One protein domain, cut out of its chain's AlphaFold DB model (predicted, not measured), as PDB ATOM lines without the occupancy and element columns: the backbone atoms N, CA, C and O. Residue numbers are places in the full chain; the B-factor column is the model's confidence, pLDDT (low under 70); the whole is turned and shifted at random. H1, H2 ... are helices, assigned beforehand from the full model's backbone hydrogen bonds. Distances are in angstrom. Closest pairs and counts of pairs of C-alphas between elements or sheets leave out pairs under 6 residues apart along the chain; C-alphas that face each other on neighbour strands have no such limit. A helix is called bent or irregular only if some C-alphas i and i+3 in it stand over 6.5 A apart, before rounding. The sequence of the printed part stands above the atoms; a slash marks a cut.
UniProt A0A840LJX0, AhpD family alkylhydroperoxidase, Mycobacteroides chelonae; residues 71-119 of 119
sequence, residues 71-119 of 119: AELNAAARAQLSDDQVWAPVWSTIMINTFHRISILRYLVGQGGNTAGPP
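Overview. This is residues 71 to 119 of the 119 residues of the protein "AhpD family alkylhydroperoxidase" of Mycobacteroides chelonae (UniProt A0A840LJX0). One long helix, H2, makes most of the length of a rod, with the short helix H1 set at a steep angle at one end and a tail, residues 111 to 119, that runs on past the other end of H2 and then hooks back. The printed part has 49 residues with two named helices, H1 then H2, and no named strand: all helix. It is extended, with a radius of gyration of the C-alphas of 18.1 A and spans of 53 by 18 by 16 A.

Along the chain. H1 holds residues 71 to 78 and begins at C-alpha 71 at (104.289, 116.826, 156.650). H2 holds residues 83 to 110, 40.6 A from first to last C-alpha, and ends at C-alpha 110 at (126.991, 81.908, 152.653). H2 has a kink of 32 degrees near residue 104; it is neither bent nor irregular, but only just: C-alphas 104 and 107 are 6.4 A apart.

Arrangement. H1 and H2 are close but not clearly touching; their closest C-alphas, those of Ala 77 and Val 86, are 7.0 A apart. They run opposite ways at a steep tilt of 67 degrees, only just short of about perpendicular. Every O i to N i+4 pair is within hydrogen-bond range in H1, and 19 of 24 in H2.

Size, cuts and confidence. The C-alphas of Ala 79 and Gly 113, the two farthest apart, are 53.3 A apart. The printed part has no cut, and the link from H1 to H2 is tight. Residues 87 to 106, which belong to H2, stand free. Residues 107 to 119 are under 70 in pLDDT.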
ATOM      1  N   ALA A  71     105.428 116.403 155.838       76.81
ATOM      2  CA  ALA A  71     104.289 116.826 156.650       76.81
ATOM      3  C   ALA A  71     102.979 116.764 155.845       76.81
ATOM      4  O   ALA A  71     101.947 116.348 156.369       76.81
ATOM      5  N   GLU A  72     103.049 117.097 154.557       82.75
ATOM      6  CA  GLU A  72     101.937 117.043 153.611       82.75
ATOM      7  C   GLU A  72     101.446 115.606 153.410       82.75
ATOM      8  O   GLU A  72     100.241 115.360 153.455       82.75
ATOM      9  N   LEU A  73     102.363 114.641 153.257       81.19
ATOM     10  CA  LEU A  73     102.012 113.226 153.130       81.19
ATOM     11  C   LEU A  73     101.338 112.696 154.402       81.19
ATOM     12  O   LEU A  73     100.314 112.018 154.323       81.19
ATOM     13  N   ASN A  74     101.882 113.025 155.578       80.00
ATOM     14  CA  ASN A  74     101.294 112.614 156.854       80.00
ATOM     15  C   ASN A  74      99.898 113.227 157.063       80.00
ATOM     16  O   ASN A  74      98.977 112.528 157.485       80.00
ATOM     17  N   ALA A  75      99.718 114.509 156.732       86.12
ATOM     18  CA  ALA A  75      98.420 115.176 156.820       86.12
ATOM     19  C   ALA A  75      97.391 114.545 155.868       86.12
ATOM     20  O   ALA A  75      96.266 114.260 156.279       86.12
ATOM     21  N   ALA A  76      97.785 114.262 154.622       86.94
ATOM     22  CA  ALA A  76      96.926 113.597 153.647       86.94
ATOM     23  C   ALA A  76      96.517 112.183 154.099       86.94
ATOM     24  O   ALA A  76      95.351 111.815 153.969       86.94
ATOM     25  N   ALA A  77      97.443 111.411 154.677       83.31
ATOM     26  CA  ALA A  77      97.156 110.074 155.196       83.31
ATOM     27  C   ALA A  77      96.179 110.110 156.382       83.31
ATOM     28  O   ALA A  77      95.190 109.378 156.397       83.31
ATOM     29  N   ARG A  78      96.403 111.007 157.350       85.81
ATOM     30  CA  ARG A  78      95.559 111.148 158.552       85.81
ATOM     31  C   ARG A  78      94.173 111.725 158.272       85.81
ATOM     32  O   ARG A  78      93.272 111.549 159.083       85.81
ATOM     33  N   ALA A  79      93.974 112.371 157.124       94.06
ATOM     34  CA  ALA A  79      92.642 112.764 156.674       94.06
ATOM     35  C   ALA A  79      91.758 111.558 156.292       94.06
ATOM     36  O   ALA A  79      90.542 111.709 156.218       94.06
ATOM     37  N   GLN A  80      92.354 110.389 156.023       93.31
ATOM     38  CA  GLN A  80      91.654 109.207 155.504       93.31
ATOM     39  C   GLN A  80      91.778 107.968 156.402       93.31
ATOM     40  O   GLN A  80      90.962 107.057 156.293       93.31
ATOM     41  N   LEU A  81      92.797 107.910 157.262       88.50
ATOM     42  CA  LEU A  81      93.159 106.731 158.047       88.50
ATOM     43  C   LEU A  81      93.207 107.063 159.538       88.50
ATOM     44  O   LEU A  81      93.705 108.121 159.929       88.50
ATOM     45  N   SER A  82      92.750 106.130 160.377       92.31
ATOM     46  CA  SER A  82      93.040 106.177 161.811       92.31
ATOM     47  C   SER A  82      94.533 105.970 162.076       92.31
ATOM     48  O   SER A  82      95.264 105.455 161.229       92.31
ATOM     49  N   ASP A  83      94.994 106.318 163.276       84.69
ATOM     50  CA  ASP A  83      96.387 106.118 163.681       84.69
ATOM     51  C   ASP A  83      96.846 104.664 163.478       84.69
ATOM     52  O   ASP A  83      97.876 104.436 162.845       84.69
ATOM     53  N   ASP A  84      96.047 103.680 163.898       87.25
ATOM     54  CA  ASP A  84      96.354 102.255 163.698       87.25
ATOM     55  C   ASP A  84      96.458 101.883 162.210       87.25
ATOM     56  O   ASP A  84      97.330 101.109 161.810       87.25
ATOM     57  N   GLN A  85      95.604 102.467 161.364       83.00
ATOM     58  CA  GLN A  85      95.611 102.232 159.919       83.00
ATOM     59  C   GLN A  85      96.785 102.913 159.206       83.00
ATOM     60  O   GLN A  85      97.209 102.421 158.164       83.00
ATOM     61  N   VAL A  86      97.331 104.007 159.748       78.62
ATOM     62  CA  VAL A  86      98.588 104.609 159.270       78.62
ATOM     63  C   VAL A  86      99.780 103.741 159.672       78.62
ATOM     64  O   VAL A  86     100.696 103.539 158.876       78.62
ATOM     65  N   TRP A  87      99.767 103.188 160.885       81.81
ATOM     66  CA  TRP A  87     100.862 102.357 161.381       81.81
ATOM     67  C   TRP A  87     100.921 100.975 160.726       81.81
ATOM     68  O   TRP A  87     102.015 100.486 160.456       81.81
ATOM     69  N   ALA A  88      99.785 100.347 160.423       82.38
ATOM     70  CA  ALA A  88      99.735  99.023 159.797       82.38
ATOM     71  C   ALA A  88     100.608  98.875 158.522       82.38
ATOM     72  O   ALA A  88     101.406  97.928 158.460       82.38
ATOM     73  N   PRO A  89     100.532  99.774 157.515       77.62
ATOM     74  CA  PRO A  89     101.410  99.721 156.351       77.62
ATOM     75  C   PRO A  89     102.859 100.066 156.701       77.62
ATOM     76  O   PRO A  89     103.754  99.412 156.178       77.62
ATOM     77  N   VAL A  90     103.118 101.007 157.617       76.88
ATOM     78  CA  VAL A  90     104.486 101.332 158.072       76.88
ATOM     79  C   VAL A  90     105.176 100.090 158.639       76.88
ATOM     80  O   VAL A  90     106.263  99.729 158.188       76.88
ATOM     81  N   TRP A  91     104.521  99.389 159.568       79.06
ATOM     82  CA  TRP A  91     105.035  98.148 160.148       79.06
ATOM     83  C   TRP A  91     105.243  97.074 159.086       79.06
ATOM     84  O   TRP A  91     106.315  96.477 159.012       79.06
ATOM     85  N   SER A  92     104.250  96.855 158.227       76.50
ATOM     86  CA  SER A  92     104.315  95.825 157.189       76.50
ATOM     87  C   SER A  92     105.445  96.093 156.189       76.50
ATOM     88  O   SER A  92     106.195  95.175 155.857       76.50
ATOM     89  N   THR A  93     105.626  97.346 155.762       72.12
ATOM     90  CA  THR A  93     106.708  97.770 154.865       72.12
ATOM     91  C   THR A  93     108.081  97.616 155.519       72.12
ATOM     92  O   THR A  93     108.988  97.086 154.880       72.12
ATOM     93  N   ILE A  94     108.248  98.010 156.786       80.19
ATOM     94  CA  ILE A  94     109.509  97.814 157.524       80.19
ATOM     95  C   ILE A  94     109.834  96.321 157.641       80.19
ATOM     96  O   ILE A  94     110.961  95.903 157.362       80.19
ATOM     97  N   MET A  95     108.848  95.499 158.008       81.94
ATOM     98  CA  MET A  95     109.041  94.061 158.192       81.94
ATOM     99  C   MET A  95     109.390  93.363 156.876       81.94
ATOM    100  O   MET A  95     110.378  92.632 156.822       81.94
ATOM    101  N   ILE A  96     108.646  93.612 155.792       72.56
ATOM    102  CA  ILE A  96     108.949  92.985 154.497       72.56
ATOM    103  C   ILE A  96     110.295  93.464 153.941       72.56
ATOM    104  O   ILE A  96     111.064  92.657 153.423       72.56
ATOM    105  N   ASN A  97     110.637  94.746 154.121       77.00
ATOM    106  CA  ASN A  97     111.943  95.280 153.744       77.00
ATOM    107  C   ASN A  97     113.077  94.607 154.534       77.00
ATOM    108  O   ASN A  97     114.090  94.228 153.947       77.00
ATOM    109  N   THR A  98     112.875  94.365 155.831       79.81
ATOM    110  CA  THR A  98     113.805  93.600 156.674       79.81
ATOM    111  C   THR A  98     114.008  92.182 156.135       79.81
ATOM    112  O   THR A  98     115.147  91.764 155.923       79.81
ATOM    113  N   PHE A  99     112.929  91.452 155.831       79.88
ATOM    114  CA  PHE A  99     113.027  90.104 155.260       79.88
ATOM    115  C   PHE A  99     113.706  90.081 153.888       79.88
ATOM    116  O   PHE A  99     114.519  89.188 153.631       79.88
ATOM    117  N   HIS A 100     113.419  91.050 153.017       76.88
ATOM    118  CA  HIS A 100     114.093  91.181 151.724       76.88
ATOM    119  C   HIS A 100     115.595  91.402 151.900       76.88
ATOM    120  O   HIS A 100     116.389  90.690 151.287       76.88
ATOM    121  N   ARG A 101     115.997  92.318 152.790       79.19
ATOM    122  CA  ARG A 101     117.408  92.585 153.101       79.19
ATOM    123  C   ARG A 101     118.113  91.339 153.627       79.19
ATOM    124  O   ARG A 101     119.162  90.985 153.106       79.19
ATOM    125  N   ILE A 102     117.517  90.619 154.579       79.56
ATOM    126  CA  ILE A 102     118.073  89.349 155.081       79.56
ATOM    127  C   ILE A 102     118.200  88.326 153.944       79.56
ATOM    128  O   ILE A 102     119.235  87.676 153.796       79.56
ATOM    129  N   SER A 103     117.164  88.195 153.115       75.19
ATOM    130  CA  SER A 103     117.129  87.216 152.024       75.19
ATOM    131  C   SER A 103     118.158  87.504 150.931       75.19
ATOM    132  O   SER A 103     118.685  86.562 150.347       75.19
ATOM    133  N   ILE A 104     118.458  88.774 150.662       72.50
ATOM    134  CA  ILE A 104     119.494  89.197 149.713       72.50
ATOM    135  C   ILE A 104     120.882  89.047 150.347       72.50
ATOM    136  O   ILE A 104     121.788  88.479 149.747       72.50
ATOM    137  N   LEU A 105     121.070  89.495 151.587       72.25
ATOM    138  CA  LEU A 105     122.385  89.473 152.226       72.25
ATOM    139  C   LEU A 105     122.821  88.100 152.730       72.25
ATOM    140  O   LEU A 105     124.004  87.925 153.017       72.25
ATOM    141  N   ARG A 106     121.931  87.100 152.799       73.94
ATOM    142  CA  ARG A 106     122.327  85.714 153.121       73.94
ATOM    143  C   ARG A 106     123.481  85.219 152.240       73.94
ATOM    144  O   ARG A 106     124.275  84.396 152.683       73.94
ATOM    145  N   TYR A 107     123.597  85.743 151.016       66.81
ATOM    146  CA  TYR A 107     124.681  85.411 150.096       66.81
ATOM    147  C   TYR A 107     126.049  85.946 150.552       66.81
ATOM    148  O   TYR A 107     127.054  85.309 150.258       66.81
ATOM    149  N   LEU A 108     126.104  87.030 151.339       61.88
ATOM    150  CA  LEU A 108     127.355  87.542 151.917       61.88
ATOM    151  C   LEU A 108     127.916  86.630 153.014       61.88
ATOM    152  O   LEU A 108     129.127  86.523 153.164       61.88
ATOM    153  N   VAL A 109     127.045  85.967 153.778       62.00
ATOM    154  CA  VAL A 109     127.449  85.043 154.854       62.00
ATOM    155  C   VAL A 109     127.661  83.622 154.315       62.00
ATOM    156  O   VAL A 109     128.484  82.875 154.834       62.00
ATOM    157  N   GLY A 110     126.938  83.244 153.254       55.06
ATOM    158  CA  GLY A 110     126.991  81.908 152.653       55.06
ATOM    159  C   GLY A 110     128.121  81.677 151.642       55.06
ATOM    160  O   GLY A 110     128.434  80.522 151.364       55.06
ATOM    161  N   GLN A 111     128.750  82.725 151.096       52.81
ATOM    162  CA  GLN A 111     129.872  82.590 150.157       52.81
ATOM    163  C   GLN A 111     131.230  82.811 150.832       52.81
ATOM    164  O   GLN A 111     131.993  83.710 150.484       52.81
ATOM    165  N   GLY A 112     131.594  81.903 151.734       49.56
ATOM    166  CA  GLY A 112     133.005  81.589 151.942       49.56
ATOM    167  C   GLY A 112     133.566  80.884 150.700       49.56
ATOM    168  O   GLY A 112     133.675  79.663 150.699       49.56
ATOM    169  N   GLY A 113     133.890  81.639 149.641       51.75
ATOM    170  CA  GLY A 113     134.812  81.183 148.591       51.75
ATOM    171  C   GLY A 113     134.263  80.829 147.202       51.75
ATOM    172  O   GLY A 113     134.834  79.942 146.574       51.75
ATOM    173  N   ASN A 114     133.233  81.490 146.658       49.78
ATOM    174  CA  ASN A 114     132.989  81.372 145.209       49.78
ATOM    175  C   ASN A 114     132.405  82.647 144.585       49.78
ATOM    176  O   ASN A 114     131.220  82.923 144.723       49.78
ATOM    177  N   THR A 115     133.246  83.409 143.880       52.41
ATOM    178  CA  THR A 115     132.932  84.671 143.188       52.41
ATOM    179  C   THR A 115     132.141  84.458 141.895       52.41
ATOM    180  O   THR A 115     132.563  84.870 140.815       52.41
ATOM    181  N   ALA A 116     130.981  83.827 141.992       52.59
ATOM    182  CA  ALA A 116     129.984  83.871 140.936       52.59
ATOM    183  C   ALA A 116     128.701  84.434 141.550       52.59
ATOM    184  O   ALA A 116     127.979  83.744 142.274       52.59
ATOM    185  N   GLY A 117     128.474  85.729 141.314       49.66
ATOM    186  CA  GLY A 117     127.180  86.359 141.567       49.66
ATOM    187  C   GLY A 117     126.086  85.713 140.705       49.66
ATOM    188  O   GLY A 117     126.405  85.008 139.742       49.66
ATOM    189  N   PRO A 118     124.803  85.901 141.047       46.03
ATOM    190  CA  PRO A 118     123.722  85.345 140.243       46.03
ATOM    191  C   PRO A 118     123.612  86.097 138.900       46.03
ATOM    192  O   PRO A 118     124.082  87.236 138.823       46.03
ATOM    193  N   PRO A 119     123.028  85.480 137.852       48.81
ATOM    194  CA  PRO A 119     122.688  86.192 136.621       48.81
ATOM    195  C   PRO A 119     121.675  87.317 136.865       48.81
ATOM    196  O   PRO A 119     120.850  87.184 137.802       48.81
TER     197      PRO A 119